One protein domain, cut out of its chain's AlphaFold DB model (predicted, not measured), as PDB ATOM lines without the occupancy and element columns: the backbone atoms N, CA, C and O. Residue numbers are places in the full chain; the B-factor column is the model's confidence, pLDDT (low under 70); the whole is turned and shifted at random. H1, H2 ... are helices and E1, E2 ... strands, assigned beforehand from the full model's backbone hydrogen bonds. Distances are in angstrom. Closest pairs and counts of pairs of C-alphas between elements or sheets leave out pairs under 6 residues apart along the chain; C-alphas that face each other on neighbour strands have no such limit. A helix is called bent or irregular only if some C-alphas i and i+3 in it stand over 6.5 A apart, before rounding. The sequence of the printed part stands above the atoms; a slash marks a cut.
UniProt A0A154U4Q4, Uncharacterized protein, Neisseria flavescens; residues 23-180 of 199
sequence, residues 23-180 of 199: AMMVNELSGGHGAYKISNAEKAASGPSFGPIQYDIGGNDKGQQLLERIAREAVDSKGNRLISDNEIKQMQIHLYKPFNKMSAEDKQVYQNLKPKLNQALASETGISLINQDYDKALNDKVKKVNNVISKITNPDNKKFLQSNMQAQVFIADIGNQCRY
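Overview. This is residues 23 to 180 of the 199 residues of an uncharacterized protein of Neisseria flavescens (UniProt A0A154U4Q4). One long helix, H5, makes most of the length of an elongated domain, with H2, H3 and H4 grouped at its first end and H6 and H7 folding back at its last. Small strand E1 is near the middle. The printed part has 158 residues, with seven named helices and one named strand in the order H1 E1 H2 H3 H4 H5 H6 H7, mostly helix. It is only just compact, close to loose, with a radius of gyration of the C-alphas of 18.1 A and spans of 58 by 35 by 24 A.

Arrangement. H1, residues 23 to 27, is close to but not clearly touching H7, residues 165 to 178. E1, residues 48 to 50, pairs with no named strand. H2, residues 61 to 73, and H3, residues 85 to 94, form a helical hairpin and only just touch, with 3 pairs of C-alphas within 8 A, closest Glu 68 and Ile 88, 6.9 A. H4, residues 104 to 121, touches H3, the closest C-alphas being His 94 and Asp 106, 4.8 A. H5, residues 124 to 150, touches H2 with residues 125 to 130 alone, closest C-alphas Ile 70 and Gly 126, 5.5 A, at a shallow tilt of 19 degrees, opposite ways. H6, residues 155 to 163, forms a helical hairpin with H5. H7 touches H5, closest C-alphas Val 145 and Ala 172, 5.9 A. Every O i to N i+4 pair is within hydrogen-bond range in H1, H2, H3 and H6, against 12 of 14 in H4, 22 of 23 in H5 and 9 of 10 in H7.

Along the chain. C-alpha 23 is at (149.322, 186.497, 142.425) and C-alpha 178 at (164.300, 187.761, 136.180). H5 measures 39.5 A, H4 24.6 A; H4 is irregular, C-alphas 112 and 115 being 7.0 A apart.

Size, cuts and confidence. The printed part has no cut. The links H1 to E1 and H2 to H3 are long. Confidence is under 70 at residues 31, 41 to 44 and 174 to 180.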
ATOM      1  N   ALA A  23     148.663 186.250 143.708       86.75
ATOM      2  CA  ALA A  23     149.322 186.497 142.425       86.75
ATOM      3  C   ALA A  23     149.844 185.199 141.779       86.75
ATOM      4  O   ALA A  23     149.660 184.974 140.585       86.75
ATOM      5  N   MET A  24     150.444 184.307 142.570       82.69
ATOM      6  CA  MET A  24     150.957 183.023 142.087       82.69
ATOM      7  C   MET A  24     149.856 182.066 141.614       82.69
ATOM      8  O   MET A  24     150.036 181.377 140.610       82.69
ATOM      9  N   MET A  25     148.719 182.019 142.312       83.12
ATOM     10  CA  MET A  25     147.580 181.183 141.921       83.12
ATOM     11  C   MET A  25     147.048 181.553 140.534       83.12
ATOM     12  O   MET A  25     146.704 180.660 139.756       83.12
ATOM     13  N   VAL A  26     147.031 182.850 140.214       79.75
ATOM     14  CA  VAL A  26     146.613 183.366 138.904       79.75
ATOM     15  C   VAL A  26     147.697 183.144 137.848       79.75
ATOM     16  O   VAL A  26     147.414 182.561 136.804       79.75
ATOM     17  N   ASN A  27     148.935 183.563 138.123       72.25
ATOM     18  CA  ASN A  27     149.975 183.671 137.096       72.25
ATOM     19  C   ASN A  27     150.711 182.355 136.812       72.25
ATOM     20  O   ASN A  27     151.013 182.055 135.662       72.25
ATOM     21  N   GLU A  28     151.025 181.576 137.849       70.06
ATOM     22  CA  GLU A  28     151.973 180.452 137.748       70.06
ATOM     23  C   GLU A  28     151.276 179.094 137.791       70.06
ATOM     24  O   GLU A  28     151.784 178.100 137.270       70.06
ATOM     25  N   LEU A  29     150.100 179.032 138.421       73.62
ATOM     26  CA  LEU A  29     149.429 177.766 138.700       73.62
ATOM     27  C   LEU A  29     148.155 177.539 137.906       73.62
ATOM     28  O   LEU A  29     147.503 176.528 138.148       73.62
ATOM     29  N   SER A  30     147.795 178.420 136.968       73.81
ATOM     30  CA  SER A  30     146.562 178.276 136.173       73.81
ATOM     31  C   SER A  30     145.341 177.989 137.069       73.81
ATOM     32  O   SER A  30     144.613 177.021 136.853       73.81
ATOM     33  N   GLY A  31     145.185 178.746 138.161       68.88
ATOM     34  CA  GLY A  31     144.140 178.513 139.169       68.88
ATOM     35  C   GLY A  31     144.435 177.387 140.174       68.88
ATOM     36  O   GLY A  31     143.532 176.928 140.869       68.88
ATOM     37  N   GLY A  32     145.685 176.924 140.276       72.31
ATOM     38  CA  GLY A  32     146.108 175.836 141.169       72.31
ATOM     39  C   GLY A  32     146.276 174.476 140.479       72.31
ATOM     40  O   GLY A  32     146.655 173.500 141.129       72.31
ATOM     41  N   HIS A  33     146.010 174.382 139.177       73.00
ATOM     42  CA  HIS A  33     146.058 173.151 138.396       73.00
ATOM     43  C   HIS A  33     147.457 172.878 137.828       73.00
ATOM     44  O   HIS A  33     147.735 173.055 136.645       73.00
ATOM     45  N   GLY A  34     148.345 172.348 138.666       73.81
ATOM     46  CA  GLY A  34     149.659 171.894 138.198       73.81
ATOM     47  C   GLY A  34     150.725 171.718 139.265       73.81
ATOM     48  O   GLY A  34     151.759 171.130 138.975       73.81
ATOM     49  N   ALA A  35     150.462 172.143 140.501       83.25
ATOM     50  CA  ALA A  35     151.430 172.021 141.587       83.25
ATOM     51  C   ALA A  35     151.825 170.562 141.890       83.25
ATOM     52  O   ALA A  35     152.968 170.292 142.238       83.25
ATOM     53  N   TYR A  36     150.902 169.612 141.729       89.00
ATOM     54  CA  TYR A  36     151.104 168.212 142.122       89.00
ATOM     55  C   TYR A  36     151.419 167.282 140.944       89.00
ATOM     56  O   TYR A  36     151.068 166.106 140.956       89.00
ATOM     57  N   LYS A  37     152.043 167.810 139.890       89.25
ATOM     58  CA  LYS A  37     152.525 167.016 138.755       89.25
ATOM     59  C   LYS A  37     153.909 167.485 138.342       89.25
ATOM     60  O   LYS A  37     154.233 168.664 138.476       89.25
ATOM     61  N   ILE A  38     154.697 166.562 137.809       90.62
ATOM     62  CA  ILE A  38     155.952 166.898 137.159       90.62
ATOM     63  C   ILE A  38     155.666 167.307 135.713       90.62
ATOM     64  O   ILE A  38     154.935 166.646 134.963       90.62
ATOM     65  N   SER A  39     156.216 168.445 135.335       85.00
ATOM     66  CA  SER A  39     156.078 169.055 134.025       85.00
ATOM     67  C   SER A  39     157.441 169.331 133.420       85.00
ATOM     68  O   SER A  39     158.467 169.337 134.101       85.00
ATOM     69  N   ASN A  40     157.434 169.566 132.116       76.75
ATOM     70  CA  ASN A  40     158.601 170.096 131.445       76.75
ATOM     71  C   ASN A  40     158.500 171.613 131.542       76.75
ATOM     72  O   ASN A  40     157.499 172.176 131.103       76.75
ATOM     73  N   ALA A  41     159.519 172.275 132.078       62.16
ATOM     74  CA  ALA A  41     159.665 173.693 131.805       62.16
ATOM     75  C   ALA A  41     159.935 173.844 130.298       62.16
ATOM     76  O   ALA A  41     160.829 173.195 129.757       62.16
ATOM     77  N   GLU A  42     159.154 174.671 129.601       52.69
ATOM     78  CA  GLU A  42     159.179 174.802 128.131       52.69
ATOM     79  C   GLU A  42     160.539 175.265 127.566       52.69
ATOM     80  O   GLU A  42     160.780 175.218 126.361       52.69
ATOM     81  N   LYS A  43     161.464 175.697 128.430       61.84
ATOM     82  CA  LYS A  43     162.797 176.165 128.052       61.84
ATOM     83  C   LYS A  43     163.802 175.016 128.072       61.84
ATOM     84  O   LYS A  43     164.005 174.378 129.097       61.84
ATOM     85  N   ALA A  44     164.544 174.855 126.976       61.34
ATOM     86  CA  ALA A  44     165.575 173.821 126.824       61.34
ATOM     87  C   ALA A  44     166.662 173.825 127.923       61.34
ATOM     88  O   ALA A  44     167.274 172.792 128.181       61.34
ATOM     89  N   ALA A  45     166.909 174.972 128.566       75.25
ATOM     90  CA  ALA A  45     167.888 175.116 129.647       75.25
ATOM     91  C   ALA A  45     167.372 174.687 131.035       75.25
ATOM     92  O   ALA A  45     168.159 174.654 131.978       75.25
ATOM     93  N   SER A  46     166.082 174.376 131.164       80.31
ATOM     94  CA  SER A  46     165.481 173.870 132.397       80.31
ATOM     95  C   SER A  46     165.394 172.349 132.389       80.31
ATOM     96  O   SER A  46     165.413 171.728 131.327       80.31
ATOM     97  N   GLY A  47     165.338 171.737 133.568       86.88
ATOM     98  CA  GLY A  47     165.042 170.318 133.744       86.88
ATOM     99  C   GLY A  47     163.556 170.061 134.016       86.88
ATOM    100  O   GLY A  47     162.716 170.959 133.866       86.88
ATOM    101  N   PRO A  48     163.209 168.826 134.420       91.31
ATOM    102  CA  PRO A  48     161.888 168.524 134.950       91.31
ATOM    103  C   PRO A  48     161.567 169.436 136.141       91.31
ATOM    104  O   PRO A  48     162.453 169.818 136.903       91.31
ATOM    105  N   SER A  49     160.302 169.799 136.318       90.56
ATOM    106  CA  SER A  49     159.893 170.685 137.408       90.56
ATOM    107  C   SER A  49     158.532 170.316 137.976       90.56
ATOM    108  O   SER A  49     157.698 169.742 137.282       90.56
ATOM    109  N   PHE A  50     158.296 170.633 139.245       90.69
ATOM    110  CA  PHE A  50     157.015 170.404 139.918       90.69
ATOM    111  C   PHE A  50     156.731 171.506 140.942       90.69
ATOM    112  O   PHE A  50     157.574 172.369 141.189       90.69
ATOM    113  N   GLY A  51     155.565 171.458 141.583       88.06
ATOM    114  CA  GLY A  51     155.252 172.305 142.728       88.06
ATOM    115  C   GLY A  51     154.823 173.731 142.374       88.06
ATOM    116  O   GLY A  51     154.932 174.176 141.230       88.06
ATOM    117  N   PRO A  52     154.340 174.475 143.382       81.75
ATOM    118  CA  PRO A  52     153.732 175.789 143.204       81.75
ATOM    119  C   PRO A  52     154.700 176.881 142.728       81.75
ATOM    120  O   PRO A  52     154.267 177.914 142.233       81.75
ATOM    121  N   ILE A  53     156.008 176.669 142.901       79.44
ATOM    122  CA  ILE A  53     157.073 177.622 142.552       79.44
ATOM    123  C   ILE A  53     158.013 177.090 141.458       79.44
ATOM    124  O   ILE A  53     159.106 177.626 141.304       79.44
ATOM    125  N   GLN A  54     157.617 176.033 140.737       80.94
ATOM    126  CA  GLN A  54     158.423 175.379 139.696       80.94
ATOM    127  C   GLN A  54     159.818 174.947 140.195       80.94
ATOM    128  O   GLN A  54     160.850 175.489 139.798       80.94
ATOM    129  N   TYR A  55     159.868 173.935 141.064       86.19
ATOM    130  CA  TYR A  55     161.111 173.298 141.502       86.19
ATOM    131  C   TYR A  55     161.811 172.597 140.326       86.19
ATOM    132  O   TYR A  55     161.597 171.411 140.101       86.19
ATOM    133  N   ASP A  56     162.629 173.327 139.567       89.00
ATOM    134  CA  ASP A  56     163.457 172.799 138.472       89.00
ATOM    135  C   ASP A  56     164.543 171.860 139.021       89.00
ATOM    136  O   ASP A  56     165.625 172.294 139.421       89.00
ATOM    137  N   ILE A  57     164.258 170.556 139.058       91.81
ATOM    138  CA  ILE A  57     165.173 169.553 139.618       91.81
ATOM    139  C   ILE A  57     166.423 169.352 138.755       91.81
ATOM    140  O   ILE A  57     167.348 168.669 139.188       91.81
ATOM    141  N   GLY A  58     166.497 169.980 137.576       89.50
ATOM    142  CA  GLY A  58     167.698 169.998 136.749       89.50
ATOM    143  C   GLY A  58     168.863 170.778 137.367       89.50
ATOM    144  O   GLY A  58     170.002 170.588 136.945       89.50
ATOM    145  N   GLY A  59     168.600 171.636 138.359       86.25
ATOM    146  CA  GLY A  59     169.638 172.398 139.064       86.25
ATOM    147  C   GLY A  59     169.226 172.964 140.428       86.25
ATOM    148  O   GLY A  59     169.860 173.900 140.911       86.25
ATOM    149  N   ASN A  60     168.143 172.460 141.027       89.38
ATOM    150  CA  ASN A  60     167.645 172.897 142.331       89.38
ATOM    151  C   ASN A  60     167.729 171.766 143.365       89.38
ATOM    152  O   ASN A  60     166.797 170.971 143.489       89.38
ATOM    153  N   ASP A  61     168.799 171.759 144.160       91.75
ATOM    154  CA  ASP A  61     169.053 170.750 145.197       91.75
ATOM    155  C   ASP A  61     167.906 170.630 146.212       91.75
ATOM    156  O   ASP A  61     167.555 169.531 146.629       91.75
ATOM    157  N   LYS A  62     167.259 171.746 146.584       91.06
ATOM    158  CA  LYS A  62     166.095 171.705 147.490       91.06
ATOM    159  C   LYS A  62     164.903 171.007 146.834       91.06
ATOM    160  O   LYS A  62     164.206 170.234 147.483       91.06
ATOM    161  N   GLY A  63     164.687 171.268 145.544       92.56
ATOM    162  CA  GLY A  63     163.670 170.584 144.746       92.56
ATOM    163  C   GLY A  63     163.939 169.084 144.632       92.56
ATOM    164  O   GLY A  63     163.017 168.287 144.781       92.56
ATOM    165  N   GLN A  64     165.203 168.700 144.432       95.62
ATOM    166  CA  GLN A  64     165.636 167.299 144.405       95.62
ATOM    167  C   GLN A  64     165.382 166.618 145.756       95.62
ATOM    168  O   GLN A  64     164.713 165.592 145.804       95.62
ATOM    169  N   GLN A  65     165.816 167.228 146.863       96.12
ATOM    170  CA  GLN A  65     165.596 166.708 148.218       96.12
ATOM    171  C   GLN A  65     164.107 166.530 148.544       96.12
ATOM    172  O   GLN A  65     163.717 165.501 149.094       96.12
ATOM    173  N   LEU A  66     163.267 167.508 148.184       96.50
ATOM    174  CA  LEU A  66     161.819 167.410 148.368       96.50
ATOM    175  C   LEU A  66     161.232 166.259 147.540       96.50
ATOM    176  O   LEU A  66     160.447 165.471 148.064       96.50
ATOM    177  N   LEU A  67     161.633 166.128 146.274       97.12
ATOM    178  CA  LEU A  67     161.149 165.061 145.403       97.12
ATOM    179  C   LEU A  67     161.578 163.673 145.896       97.12
ATOM    180  O   LEU A  67     160.766 162.752 145.891       97.12
ATOM    181  N   GLU A  68     162.819 163.517 146.359       97.75
ATOM    182  CA  GLU A  68     163.296 162.258 146.939       97.75
ATOM    183  C   GLU A  68     162.553 161.900 148.215       97.75
ATOM    184  O   GLU A  68     162.202 160.737 148.412       97.75
ATOM    185  N   ARG A  69     162.285 162.887 149.073       98.00
ATOM    186  CA  ARG A  69     161.493 162.670 150.281       98.00
ATOM    187  C   ARG A  69     160.094 162.168 149.930       98.00
ATOM    188  O   ARG A  69     159.668 161.146 150.457       98.00
ATOM    189  N   ILE A  70     159.427 162.821 148.977       98.06
ATOM    190  CA  ILE A  70     158.122 162.382 148.467       98.06
ATOM    191  C   ILE A  70     158.218 160.964 147.888       98.06
ATOM    192  O   ILE A  70     157.393 160.121 148.213       98.06
ATOM    193  N   ALA A  71     159.241 160.656 147.089       97.50
ATOM    194  CA  ALA A  71     159.424 159.326 146.506       97.50
ATOM    195  C   ALA A  71     159.645 158.221 147.561       97.50
ATOM    196  O   ALA A  71     159.264 157.070 147.345       97.50
ATOM    197  N   ARG A  72     160.251 158.551 148.709       97.69
ATOM    198  CA  ARG A  72     160.457 157.610 149.820       97.69
ATOM    199  C   ARG A  72     159.204 157.408 150.665       97.69
ATOM    200  O   ARG A  72     158.963 156.286 151.101       97.69
ATOM    201  N   GLU A  73     158.438 158.471 150.897       97.94
ATOM    202  CA  GLU A  73     157.326 158.484 151.859       97.94
ATOM    203  C   GLU A  73     155.943 158.263 151.216       97.94
ATOM    204  O   GLU A  73     154.998 157.890 151.908       97.94
ATOM    205  N   ALA A  74     155.786 158.487 149.908       97.31
ATOM    206  CA  ALA A  74     154.496 158.356 149.240       97.31
ATOM    207  C   ALA A  74     154.111 156.884 149.016       97.31
ATOM    208  O   ALA A  74     154.841 156.111 148.382       97.31
ATOM    209  N   VAL A  75     152.920 156.525 149.497       95.81
ATOM    210  CA  VAL A  75     152.353 155.176 149.417       95.81
ATOM    211  C   VAL A  75     151.022 155.162 148.663       95.81
ATOM    212  O   VAL A  75     150.349 156.186 148.539       95.81
ATOM    213  N   ASP A  76     150.657 154.002 148.119       92.38
ATOM    214  CA  ASP A  76     149.331 153.741 147.563       92.38
ATOM    215  C   ASP A  76     148.281 153.530 148.673       92.38
ATOM    216  O   ASP A  76     148.586 153.535 149.867       92.38
ATOM    217  N   SER A  77     147.024 153.298 148.287       90.25
ATOM    218  CA  SER A  77     145.927 153.037 149.233       90.25
ATOM    219  C   SER A  77     146.087 151.749 150.051       90.25
ATOM    220  O   SER A  77     145.329 151.527 150.990       90.25
ATOM    221  N   LYS A  78     147.051 150.891 149.701       93.38
ATOM    222  CA  LYS A  78     147.390 149.649 150.405       93.38
ATOM    223  C   LYS A  78     148.643 149.807 151.277       93.38
ATOM    224  O   LYS A  78     149.068 148.830 151.886       93.38
ATOM    225  N   GLY A  79     149.238 151.001 151.336       93.25
ATOM    226  CA  GLY A  79     150.465 151.270 152.085       93.25
ATOM    227  C   GLY A  79     151.755 150.857 151.368       93.25
ATOM    228  O   GLY A  79     152.825 150.925 151.970       93.25
ATOM    229  N   ASN A  80     151.700 150.456 150.094       95.12
ATOM    230  CA  ASN A  80     152.904 150.135 149.325       95.12
ATOM    231  C   ASN A  80     153.545 151.407 148.783       95.12
ATOM    232  O   ASN A  80     152.857 152.282 148.259       95.12
ATOM    233  N   ARG A  81     154.875 151.488 148.825       96.25
ATOM    234  CA  ARG A  81     155.611 152.611 148.234       96.25
ATOM    235  C   ARG A  81     155.330 152.737 146.736       96.25
ATOM    236  O   ARG A  81     155.432 151.762 145.995       96.25
ATOM    237  N   LEU A  82     155.050 153.964 146.298       97.06
ATOM    238  CA  LEU A  82     154.789 154.287 144.890       97.06
ATOM    239  C   LEU A  82     156.059 154.279 144.031       97.06
ATOM    240  O   LEU A  82     155.996 153.978 142.838       97.06
ATOM    241  N   ILE A  83     157.203 154.615 144.638       97.69
ATOM    242  CA  ILE A  83     158.518 154.659 143.994       97.69
ATOM    243  C   ILE A  83     159.487 153.766 144.776       97.69
ATOM    244  O   ILE A  83     159.691 153.933 145.982       97.69
ATOM    245  N   SER A  84     160.105 152.819 144.075       97.25
ATOM    246  CA  SER A  84     161.123 151.920 144.624       97.25
ATOM    247  C   SER A  84     162.485 152.602 144.786       97.25
ATOM    248  O   SER A  84     162.777 153.620 144.160       97.25
ATOM    249  N   ASP A  85     163.379 152.009 145.580       97.19
ATOM    250  CA  ASP A  85     164.739 152.542 145.751       97.19
ATOM    251  C   ASP A  85     165.560 152.506 144.459       97.19
ATOM    252  O   ASP A  85     166.399 153.380 144.236       97.19
ATOM    253  N   ASN A  86     165.305 151.527 143.584       97.81
ATOM    254  CA  ASN A  86     165.923 151.504 142.263       97.81
ATOM    255  C   ASN A  86     165.448 152.690 141.417       97.81
ATOM    256  O   ASN A  86     166.262 153.360 140.796       97.81
ATOM    257  N   GLU A  87     164.153 153.000 141.434       97.88
ATOM    258  CA  GLU A  87     163.612 154.145 140.700       97.88
ATOM    259  C   GLU A  87     164.123 155.480 141.252       97.88
ATOM    260  O   GLU A  87     164.436 156.365 140.462       97.88
ATOM    261  N   ILE A  88     164.321 155.608 142.569       97.94
ATOM    262  CA  ILE A  88     164.983 156.788 143.156       97.94
ATOM    263  C   ILE A  88     166.411 156.936 142.614       97.94
ATOM    264  O   ILE A  88     166.800 158.028 142.205       97.94
ATOM    265  N   LYS A  89     167.187 155.845 142.540       97.88
ATOM    266  CA  LYS A  89     168.527 155.881 141.925       97.88
ATOM    267  C   LYS A  89     168.460 156.299 140.453       97.88
ATOM    268  O   LYS A  89     169.259 157.120 140.015       97.88
ATOM    269  N   GLN A  90     167.486 155.784 139.700       97.50
ATOM    270  CA  GLN A  90     167.269 156.178 138.305       97.50
ATOM    271  C   GLN A  90     166.939 157.675 138.183       97.50
ATOM    272  O   GLN A  90     167.474 158.348 137.305       97.50
ATOM    273  N   MET A  91     166.133 158.234 139.093       96.06
ATOM    274  CA  MET A  91     165.879 159.680 139.138       96.06
ATOM    275  C   MET A  91     167.177 160.475 139.321       96.06
ATOM    276  O   MET A  91     167.434 161.403 138.557       96.06
ATOM    277  N   GLN A  92     168.013 160.085 140.283       96.62
ATOM    278  CA  GLN A  92     169.273 160.774 140.585       96.62
ATOM    279  C   GLN A  92     170.242 160.775 139.394       96.62
ATOM    280  O   GLN A  92     170.878 161.788 139.111       96.62
ATOM    281  N   ILE A  93     170.329 159.656 138.671       96.62
ATOM    282  CA  ILE A  93     171.234 159.493 137.523       96.62
ATOM    283  C   ILE A  93     170.727 160.265 136.295       96.62
ATOM    284  O   ILE A  93     171.507 160.921 135.589       96.62
ATOM    285  N   HIS A  94     169.423 160.192 136.025       96.06
ATOM    286  CA  HIS A  94     168.874 160.590 134.730       96.06
ATOM    287  C   HIS A  94     168.159 161.947 134.743       96.06
ATOM    288  O   HIS A  94     168.187 162.655 133.738       96.06
ATOM    289  N   LEU A  95     167.541 162.347 135.860       94.62
ATOM    290  CA  LEU A  95     166.625 163.498 135.894       94.62
ATOM    291  C   LEU A  95     167.263 164.785 136.442       94.62
ATOM    292  O   LEU A  95     166.757 165.868 136.148       94.62
ATOM    293  N   TYR A  96     168.362 164.710 137.201       94.81
ATOM    294  CA  TYR A  96     168.998 165.874 137.849       94.81
ATOM    295  C   TYR A  96     169.939 166.636 136.916       94.81
ATOM    296  O   TYR A  96     171.110 166.881 137.203       94.81
ATOM    297  N   LYS A  97     169.411 166.981 135.745       92.81
ATOM    298  CA  LYS A  97     170.093 167.777 134.731       92.81
ATOM    299  C   LYS A  97     169.071 168.519 133.858       92.81
ATOM    300  O   LYS A  97     167.925 168.083 133.748       92.81
ATOM    301  N   PRO A  98     169.461 169.629 133.216       91.38
ATOM    302  CA  PRO A  98     168.636 170.299 132.212       91.38
ATOM    303  C   PRO A  98     168.245 169.392 131.034       91.38
ATOM    304  O   PRO A  98     169.032 168.537 130.624       91.38
ATOM    305  N   PHE A  99     167.084 169.630 130.415       88.88
ATOM    306  CA  PHE A  99     166.589 168.842 129.278       88.88
ATOM    307  C   PHE A  99     167.529 168.859 128.066       88.88
ATOM    308  O   PHE A  99     167.654 167.844 127.381       88.88
ATOM    309  N   ASN A 100     168.216 169.973 127.794       89.12
ATOM    310  CA  ASN A 100     169.212 170.041 126.716       89.12
ATOM    311  C   ASN A 100     170.475 169.204 126.981       89.12
ATOM    312  O   ASN A 100     171.250 168.988 126.055       89.12
ATOM    313  N   LYS A 101     170.677 168.733 128.217       92.31
ATOM    314  CA  LYS A 101     171.764 167.821 128.599       92.31
ATOM    315  C   LYS A 101     171.296 166.374 128.765       92.31
ATOM    316  O   LYS A 101     172.122 165.517 129.059       92.31
ATOM    317  N   MET A 102     170.001 166.103 128.600       93.00
ATOM    318  CA  MET A 102     169.458 164.750 128.677       93.00
ATOM    319  C   MET A 102     169.719 163.978 127.384       93.00
ATOM    320  O   MET A 102     169.349 164.429 126.293       93.00
ATOM    321  N   SER A 103     170.297 162.787 127.524       95.50
ATOM    322  CA  SER A 103     170.414 161.805 126.445       95.50
ATOM    323  C   SER A 103     169.039 161.253 126.027       95.50
ATOM    324  O   SER A 103     168.004 161.556 126.630       95.50
ATOM    325  N   ALA A 104     169.002 160.429 124.976       95.50
ATOM    326  CA  ALA A 104     167.784 159.705 124.605       95.50
ATOM    327  C   ALA A 104     167.326 158.752 125.726       95.50
ATOM    328  O   ALA A 104     166.135 158.678 126.022       95.50
ATOM    329  N   GLU A 105     168.278 158.094 126.388       96.56
ATOM    330  CA  GLU A 105     168.029 157.230 127.543       96.56
ATOM    331  C   GLU A 105     167.463 158.022 128.725       96.56
ATOM    332  O   GLU A 105     166.418 157.649 129.254       96.56
ATOM    333  N   ASP A 106     168.066 159.166 129.076       96.19
ATOM    334  CA  ASP A 106     167.573 160.031 130.158       96.19
ATOM    335  C   ASP A 106     166.102 160.422 129.927       96.19
ATOM    336  O   ASP A 106     165.266 160.357 130.833       96.19
ATOM    337  N   LYS A 107     165.761 160.795 128.685       93.38
ATOM    338  CA  LYS A 107     164.389 161.160 128.303       93.38
ATOM    339  C   LYS A 107     163.443 159.967 128.381       93.38
ATOM    340  O   LYS A 107     162.316 160.142 128.839       93.38
ATOM    341  N   GLN A 108     163.878 158.778 127.965       95.75
ATOM    342  CA  GLN A 108     163.069 157.563 128.061       95.75
ATOM    343  C   GLN A 108     162.799 157.190 129.524       95.75
ATOM    344  O   GLN A 108     161.650 156.934 129.885       95.75
ATOM    345  N   VAL A 109     163.824 157.228 130.380       96.62
ATOM    346  CA  VAL A 109     163.688 157.003 131.827       96.62
ATOM    347  C   VAL A 109     162.721 158.017 132.433       96.62
ATOM    348  O   VAL A 109     161.811 157.637 133.169       96.62
ATOM    349  N   TYR A 110     162.846 159.296 132.072       95.00
ATOM    350  CA  TYR A 110     161.915 160.326 132.519       95.00
ATOM    351  C   TYR A 110     160.465 160.033 132.105       95.00
ATOM    352  O   TYR A 110     159.577 160.098 132.957       95.00
ATOM    353  N   GLN A 111     160.200 159.661 130.846       94.75
ATOM    354  CA  GLN A 111     158.838 159.309 130.415       94.75
ATOM    355  C   GLN A 111     158.291 158.085 131.156       94.75
ATOM    356  O   GLN A 111     157.118 158.079 131.526       94.75
ATOM    357  N   ASN A 112     159.136 157.090 131.433       96.00
ATOM    358  CA  ASN A 112     158.744 155.886 132.166       96.00
ATOM    359  C   ASN A 112     158.404 156.185 133.638       96.00
ATOM    360  O   ASN A 112     157.445 155.634 134.176       96.00
ATOM    361  N   LEU A 113     159.164 157.068 134.295       96.50
ATOM    362  CA  LEU A 113     158.961 157.424 135.705       96.50
ATOM    363  C   LEU A 113     157.843 158.450 135.912       96.50
ATOM    364  O   LEU A 113     157.208 158.467 136.968       96.50
ATOM    365  N   LYS A 114     157.577 159.303 134.918       95.31
ATOM    366  CA  LYS A 114     156.629 160.421 135.018       95.31
ATOM    367  C   LYS A 114     155.245 160.036 135.567       95.31
ATOM    368  O   LYS A 114     154.765 160.768 136.435       95.31
ATOM    369  N   PRO A 115     154.587 158.934 135.152       95.19
ATOM    370  CA  PRO A 115     153.295 158.543 135.719       95.19
ATOM    371  C   PRO A 115     153.363 158.270 137.226       95.19
ATOM    372  O   PRO A 115     152.526 158.773 137.973       95.19
ATOM    373  N   LYS A 116     154.391 157.547 137.685       96.38
ATOM    374  CA  LYS A 116     154.566 157.239 139.108       96.38
ATOM    375  C   LYS A 116     154.950 158.474 139.915       96.38
ATOM    376  O   LYS A 116     154.429 158.670 141.006       96.38
ATOM    377  N   LEU A 117     155.800 159.344 139.364       96.31
ATOM    378  CA  LEU A 117     156.130 160.631 139.982       96.31
ATOM    379  C   LEU A 117     154.881 161.498 140.146       96.31
ATOM    380  O   LEU A 117     154.662 162.047 141.217       96.31
ATOM    381  N   ASN A 118     154.022 161.571 139.127       95.38
ATOM    382  CA  ASN A 118     152.745 162.277 139.231       95.38
ATOM    383  C   ASN A 118     151.840 161.672 140.309       95.38
ATOM    384  O   ASN A 118     151.217 162.416 141.057       95.38
ATOM    385  N   GLN A 119     151.788 160.343 140.417       95.00
ATOM    386  CA  GLN A 119     151.022 159.677 141.469       95.00
ATOM    387  C   GLN A 119     151.585 159.981 142.863       95.00
ATOM    388  O   GLN A 119     150.820 160.283 143.774       95.00
ATOM    389  N   ALA A 120     152.911 159.966 143.026       96.88
ATOM    390  CA  ALA A 120     153.572 160.294 144.285       96.88
ATOM    391  C   ALA A 120     153.356 161.763 144.681       96.88
ATOM    392  O   ALA A 120     152.978 162.039 145.818       96.88
ATOM    393  N   LEU A 121     153.509 162.700 143.741       95.94
ATOM    394  CA  LEU A 121     153.269 164.132 143.955       95.94
ATOM    395  C   LEU A 121     151.804 164.437 144.306       95.94
ATOM    396  O   LEU A 121     151.550 165.332 145.107       95.94
ATOM    397  N   ALA A 122     150.856 163.697 143.724       94.00
ATOM    398  CA  ALA A 122     149.422 163.849 143.972       94.00
ATOM    399  C   ALA A 122     148.889 163.010 145.150       94.00
ATOM    400  O   ALA A 122     147.700 163.100 145.457       94.00
ATOM    401  N   SER A 123     149.732 162.199 145.794       94.50
ATOM    402  CA  SER A 123     149.365 161.461 147.007       94.50
ATOM    403  C   SER A 123     149.137 162.413 148.186       94.50
ATOM    404  O   SER A 123     149.605 163.551 148.170       94.50
ATOM    405  N   GLU A 124     148.456 161.944 149.233       93.38
ATOM    406  CA  GLU A 124     148.250 162.724 150.463       93.38
ATOM    407  C   GLU A 124     149.584 163.197 151.063       93.38
ATOM    408  O   GLU A 124     149.761 164.386 151.340       93.38
ATOM    409  N   THR A 125     150.563 162.292 151.155       95.81
ATOM    410  CA  THR A 125     151.929 162.605 151.590       95.81
ATOM    411  C   THR A 125     152.593 163.637 150.681       95.81
ATOM    412  O   THR A 125     153.171 164.609 151.166       95.81
ATOM    413  N   GLY A 126     152.491 163.465 149.358       95.69
ATOM    414  CA  GLY A 126     153.053 164.398 148.378       95.69
ATOM    415  C   GLY A 126     152.483 165.808 148.524       95.69
ATOM    416  O   GLY A 126     153.238 166.771 148.647       95.69
ATOM    417  N   ILE A 127     151.155 165.919 148.592       94.19
ATOM    418  CA  ILE A 127     150.435 167.181 148.791       94.19
ATOM    419  C   ILE A 127     150.854 167.841 150.107       94.19
ATOM    420  O   ILE A 127     151.196 169.023 150.113       94.19
ATOM    421  N   SER A 128     150.876 167.081 151.204       94.12
ATOM    422  CA  SER A 128     151.283 167.566 152.525       94.12
ATOM    423  C   SER A 128     152.703 168.147 152.513       94.12
ATOM    424  O   SER A 128     152.910 169.298 152.905       94.12
ATOM    425  N   LEU A 129     153.675 167.407 151.967       95.75
ATOM    426  CA  LEU A 129     155.073 167.839 151.890       95.75
ATOM    427  C   LEU A 129     155.269 169.065 150.990       95.75
ATOM    428  O   LEU A 129     156.003 169.983 151.359       95.75
ATOM    429  N   ILE A 130     154.601 169.110 149.834       94.25
ATOM    430  CA  ILE A 130     154.659 170.259 148.917       94.25
ATOM    431  C   ILE A 130     154.056 171.503 149.577       94.25
ATOM    432  O   ILE A 130     154.636 172.585 149.494       94.25
ATOM    433  N   ASN A 131     152.920 171.358 150.259       93.06
ATOM    434  CA  ASN A 131     152.264 172.462 150.956       93.06
ATOM    435  C   ASN A 131     153.116 172.987 152.116       93.06
ATOM    436  O   ASN A 131     153.250 174.198 152.280       93.06
ATOM    437  N   GLN A 132     153.740 172.090 152.883       92.12
ATOM    438  CA  GLN A 132     154.638 172.469 153.970       92.12
ATOM    439  C   GLN A 132     155.872 173.226 153.457       92.12
ATOM    440  O   GLN A 132     156.310 174.197 154.079       92.12
ATOM    441  N   ASP A 133     156.458 172.797 152.336       91.88
ATOM    442  CA  ASP A 133     157.604 173.501 151.753       91.88
ATOM    443  C   ASP A 133     157.206 174.859 151.154       91.88
ATOM    444  O   ASP A 133     157.970 175.825 151.229       91.88
ATOM    445  N   TYR A 134     155.983 174.978 150.635       90.56
ATOM    446  CA  TYR A 134     155.497 176.225 150.053       90.56
ATOM    447  C   TYR A 134     155.457 177.391 151.049       90.56
ATOM    448  O   TYR A 134     155.844 178.501 150.679       90.56
ATOM    449  N   ASP A 135     155.085 177.172 152.315       89.44
ATOM    450  CA  ASP A 135     155.146 178.251 153.315       89.44
ATOM    451  C   ASP A 135     156.587 178.762 153.505       89.44
ATOM    452  O   ASP A 135     156.833 179.971 153.564       89.44
ATOM    453  N   LYS A 136     157.583 177.866 153.494       89.75
ATOM    454  CA  LYS A 136     159.001 178.262 153.529       89.75
ATOM    455  C   LYS A 136     159.373 179.081 152.294       89.75
ATOM    456  O   LYS A 136     160.050 180.101 152.417       89.75
ATOM    457  N   ALA A 137     158.892 178.687 151.116       87.19
ATOM    458  CA  ALA A 137     159.107 179.441 149.886       87.19
ATOM    459  C   ALA A 137     158.469 180.844 149.929       87.19
ATOM    460  O   ALA A 137     159.083 181.809 149.461       87.19
ATOM    461  N   LEU A 138     157.278 180.988 150.520       89.81
ATOM    462  CA  LEU A 138     156.633 182.286 150.740       89.81
ATOM    463  C   LEU A 138     157.429 183.157 151.717       89.81
ATOM    464  O   LEU A 138     157.697 184.321 151.415       89.81
ATOM    465  N   ASN A 139     157.877 182.592 152.843       91.69
ATOM    466  CA  ASN A 139     158.760 183.276 153.793       91.69
ATOM    467  C   ASN A 139     160.036 183.796 153.107       91.69
ATOM    468  O   ASN A 139     160.408 184.962 153.266       91.69
ATOM    469  N   ASP A 140     160.681 182.960 152.289       89.06
ATOM    470  CA  ASP A 140     161.880 183.333 151.537       89.06
ATOM    471  C   ASP A 140     161.604 184.459 150.525       89.06
ATOM    472  O   ASP A 140     162.449 185.342 150.339       89.06
ATOM    473  N   LYS A 141     160.435 184.462 149.869       88.88
ATOM    474  CA  LYS A 141     160.023 185.546 148.958       88.88
ATOM    475  C   LYS A 141     159.822 186.861 149.715       88.88
ATOM    476  O   LYS A 141     160.408 187.866 149.313       88.88
ATOM    477  N   VAL A 142     159.104 186.850 150.838       92.75
ATOM    478  CA  VAL A 142     158.915 188.035 151.698       92.75
ATOM    479  C   VAL A 142     160.263 188.584 152.174       92.75
ATOM    480  O   VAL A 142     160.543 189.774 152.034       92.75
ATOM    481  N   LYS A 143     161.161 187.711 152.649       93.06
ATOM    482  CA  LYS A 143     162.507 188.105 153.084       93.06
ATOM    483  C   LYS A 143     163.312 188.763 151.960       93.06
ATOM    484  O   LYS A 143     164.017 189.744 152.200       93.06
ATOM    485  N   LYS A 144     163.210 188.253 150.726       90.81
ATOM    486  CA  LYS A 144     163.870 188.849 149.553       90.81
ATOM    487  C   LYS A 144     163.321 190.234 149.229       90.81
ATOM    488  O   LYS A 144     164.132 191.128 148.999       90.81
ATOM    489  N   VAL A 145     162.000 190.423 149.248       92.75
ATOM    490  CA  VAL A 145     161.371 191.740 149.039       92.75
ATOM    491  C   VAL A 145     161.878 192.738 150.077       92.75
ATOM    492  O   VAL A 145     162.402 193.790 149.713       92.75
ATOM    493  N   ASN A 146     161.842 192.365 151.358       93.75
ATOM    494  CA  ASN A 146     162.315 193.222 152.445       93.75
ATOM    495  C   ASN A 146     163.795 193.599 152.285       93.75
ATOM    496  O   ASN A 146     164.162 194.754 152.483       93.75
ATOM    497  N   ASN A 147     164.639 192.655 151.861       93.31
ATOM    498  CA  ASN A 147     166.058 192.902 151.589       93.31
ATOM    499  C   ASN A 147     166.306 193.790 150.354       93.31
ATOM    500  O   ASN A 147     167.314 194.491 150.295       93.31
ATOM    501  N   VAL A 148     165.434 193.754 149.342       91.25
ATOM    502  CA  VAL A 148     165.512 194.684 148.203       91.25
ATOM    503  C   VAL A 148     165.175 196.095 148.677       91.25
ATOM    504  O   VAL A 148     165.950 197.020 148.444       91.25
ATOM    505  N   ILE A 149     164.069 196.248 149.405       93.25
ATOM    506  CA  ILE A 149     163.602 197.542 149.915       93.25
ATOM    507  C   ILE A 149     164.600 198.142 150.913       93.25
ATOM    508  O   ILE A 149     164.860 199.344 150.886       93.25
ATOM    509  N   SER A 150     165.217 197.323 151.771       94.12
ATOM    510  CA  SER A 150     166.176 197.804 152.771       94.12
ATOM    511  C   SER A 150     167.410 198.466 152.153       94.12
ATOM    512  O   SER A 150     167.997 199.337 152.794       94.12
ATOM    513  N   LYS A 151     167.779 198.077 150.924       94.19
ATOM    514  CA  LYS A 151     168.937 198.586 150.172       94.19
ATOM    515  C   LYS A 151     168.654 199.866 149.382       94.19
ATOM    516  O   LYS A 151     169.584 200.428 148.810       94.19
ATOM    517  N   ILE A 152     167.403 200.325 149.327       94.06
ATOM    518  CA  ILE A 152     167.050 201.582 148.662       94.06
ATOM    519  C   ILE A 152     167.544 202.753 149.512       94.06
ATOM    520  O   ILE A 152     167.222 202.853 150.696       94.06
ATOM    521  N   THR A 153     168.343 203.629 148.904       95.69
ATOM    522  CA  THR A 153     168.973 204.773 149.579       95.69
ATOM    523  C   THR A 153     168.081 206.009 149.612       95.69
ATOM    524  O   THR A 153     168.094 206.733 150.601       95.69
ATOM    525  N   ASN A 154     167.286 206.248 148.563       97.38
ATOM    526  CA  ASN A 154     166.342 207.364 148.533       97.38
ATOM    527  C   ASN A 154     165.194 207.111 149.543       97.38
ATOM    528  O   ASN A 154     164.497 206.098 149.414       97.38
ATOM    529  N   PRO A 155     164.993 207.998 150.537       95.81
ATOM    530  CA  PRO A 155     164.050 207.770 151.630       95.81
ATOM    531  C   PRO A 155     162.587 207.773 151.174       95.81
ATOM    532  O   PRO A 155     161.815 206.949 151.661       95.81
ATOM    533  N   ASP A 156     162.215 208.621 150.211       96.62
ATOM    534  CA  ASP A 156     160.844 208.698 149.697       96.62
ATOM    535  C   ASP A 156     160.471 207.429 148.929       96.62
ATOM    536  O   ASP A 156     159.431 206.821 149.186       96.62
ATOM    537  N   ASN A 157     161.368 206.949 148.064       94.75
ATOM    538  CA  ASN A 157     161.192 205.690 147.343       94.75
ATOM    539  C   ASN A 157     161.124 204.501 148.304       94.75
ATOM    540  O   ASN A 157     160.288 203.612 148.141       94.75
ATOM    541  N   LYS A 158     161.993 204.474 149.321       95.69
ATOM    542  CA  LYS A 158     161.971 203.424 150.343       95.69
ATOM    543  C   LYS A 158     160.643 203.427 151.097       95.69
ATOM    544  O   LYS A 158     160.024 202.372 151.209       95.69
ATOM    545  N   LYS A 159     160.182 204.599 151.546       96.31
ATOM    546  CA  LYS A 159     158.900 204.768 152.239       96.31
ATOM    547  C   LYS A 159     157.736 204.311 151.364       96.31
ATOM    548  O   LYS A 159     156.932 203.506 151.821       96.31
ATOM    549  N   PHE A 160     157.696 204.747 150.104       96.06
ATOM    550  CA  PHE A 160     156.684 204.327 149.135       96.06
ATOM    551  C   PHE A 160     156.619 202.800 149.007       96.06
ATOM    552  O   PHE A 160     155.547 202.215 149.165       96.06
ATOM    553  N   LEU A 161     157.764 202.140 148.791       95.25
ATOM    554  CA  LEU A 161     157.831 200.682 148.654       95.25
ATOM    555  C   LEU A 161     157.452 199.950 149.949       95.25
ATOM    556  O   LEU A 161     156.819 198.901 149.888       95.25
ATOM    557  N   GLN A 162     157.794 200.492 151.121       94.50
ATOM    558  CA  GLN A 162     157.391 199.927 152.415       94.50
ATOM    559  C   GLN A 162     155.881 200.032 152.661       94.50
ATOM    560  O   GLN A 162     155.313 199.144 153.291       94.50
ATOM    561  N   SER A 163     155.228 201.081 152.157       93.81
ATOM    562  CA  SER A 163     153.790 201.309 152.351       93.81
ATOM    563  C   SER A 163     152.892 200.728 151.255       93.81
ATOM    564  O   SER A 163     151.677 200.699 151.425       93.81
ATOM    565  N   ASN A 164     153.449 200.296 150.119       95.00
ATOM    566  CA  ASN A 164     152.669 199.869 148.959       95.00
ATOM    567  C   ASN A 164     152.747 198.349 148.743       95.00
ATOM    568  O   ASN A 164     153.757 197.819 148.274       95.00
ATOM    569  N   MET A 165     151.651 197.651 149.055       93.88
ATOM    570  CA  MET A 165     151.556 196.192 148.935       93.88
ATOM    571  C   MET A 165     151.719 195.717 147.486       93.88
ATOM    572  O   MET A 165     152.440 194.759 147.222       93.88
ATOM    573  N   GLN A 166     151.100 196.404 146.528       91.19
ATOM    574  CA  GLN A 166     151.175 196.047 145.112       91.19
ATOM    575  C   GLN A 166     152.613 196.152 144.590       91.19
ATOM    576  O   GLN A 166     153.075 195.263 143.878       91.19
ATOM    577  N   ALA A 167     153.354 197.185 144.999       92.44
ATOM    578  CA  ALA A 167     154.766 197.332 144.660       92.44
ATOM    579  C   ALA A 167     155.619 196.203 145.262       92.44
ATOM    580  O   ALA A 167     156.516 195.679 144.600       92.44
ATOM    581  N   GLN A 168     155.325 195.778 146.492       94.25
ATOM    582  CA  GLN A 168     156.004 194.643 147.127       94.25
ATOM    583  C   GLN A 168     155.727 193.319 146.408       94.25
ATOM    584  O   GLN A 168     156.657 192.544 146.169       94.25
ATOM    585  N   VAL A 169     154.475 193.073 146.013       91.44
ATOM    586  CA  VAL A 169     154.084 191.899 145.215       91.44
ATOM    587  C   VAL A 169     154.783 191.915 143.858       91.44
ATOM    588  O   VAL A 169     155.333 190.900 143.438       91.44
ATOM    589  N   PHE A 170     154.853 193.076 143.205       88.56
ATOM    590  CA  PHE A 170     155.574 193.243 141.945       88.56
ATOM    591  C   PHE A 170     157.069 192.908 142.078       88.56
ATOM    592  O   PHE A 170     157.620 192.180 141.254       88.56
ATOM    593  N   ILE A 171     157.732 193.354 143.154       89.06
ATOM    594  CA  ILE A 171     159.127 192.976 143.445       89.06
ATOM    595  C   ILE A 171     159.254 191.455 143.649       89.06
ATOM    596  O   ILE A 171     160.216 190.845 143.167       89.06
ATOM    597  N   ALA A 172     158.300 190.834 144.350       87.25
ATOM    598  CA  ALA A 172     158.290 189.390 144.587       87.25
ATOM    599  C   ALA A 172     158.175 188.577 143.285       87.25
ATOM    600  O   ALA A 172     158.786 187.507 143.173       87.25
ATOM    601  N   ASP A 173     157.425 189.096 142.310       77.56
ATOM    602  CA  ASP A 173     157.187 188.470 141.009       77.56
ATOM    603  C   ASP A 173     158.351 188.684 140.024       77.56
ATOM    604  O   ASP A 173     158.837 187.729 139.414       77.56
ATOM    605  N   ILE A 174     158.932 189.891 139.965       66.00
ATOM    606  CA  ILE A 174     160.149 190.162 139.173       66.00
ATOM    607  C   ILE A 174     161.293 189.236 139.587       66.00
ATOM    608  O   ILE A 174     162.031 188.737 138.739       66.00
ATOM    609  N   GLY A 175     161.459 188.968 140.884       54.59
ATOM    610  CA  GLY A 175     162.465 188.014 141.357       54.59
ATOM    611  C   GLY A 175     162.252 186.587 140.830       54.59
ATOM    612  O   GLY A 175     163.232 185.854 140.657       54.59
ATOM    613  N   ASN A 176     160.998 186.211 140.554       53.84
ATOM    614  CA  ASN A 176     160.606 184.942 139.937       53.84
ATOM    615  C   ASN A 176     160.966 184.930 138.441       53.84
ATOM    616  O   ASN A 176     161.613 183.999 137.968       53.84
ATOM    617  N   GLN A 177     160.639 186.005 137.719       48.97
ATOM    618  CA  GLN A 177     160.802 186.091 136.261       48.97
ATOM    619  C   GLN A 177     162.239 186.440 135.812       48.97
ATOM    620  O   GLN A 177     162.743 185.900 134.823       48.97
ATOM    621  N   CYS A 178     162.955 187.298 136.545       35.66
ATOM    622  CA  CYS A 178     164.300 187.761 136.180       35.66
ATOM    623  C   CYS A 178     165.430 186.797 136.567       35.66
ATOM    624  O   CYS A 178     166.538 186.941 136.049       35.66
ATOM    625  N   ARG A 179     165.186 185.773 137.404       37.75
ATOM    626  CA  ARG A 179     166.163 184.679 137.595       37.75
ATOM    627  C   ARG A 179     166.358 183.841 136.326       37.75
ATOM    628  O   ARG A 179     167.440 183.300 136.132       37.75
ATOM    629  N   TYR A 180     165.368 183.823 135.433       38.22
ATOM    630  CA  TYR A 180     165.435 183.156 134.127       38.22
ATOM    631  C   TYR A 180     165.847 184.092 132.972       38.22
ATOM    632  O   TYR A 180     165.842 183.674 131.813       38.22
TER     633      TYR A 180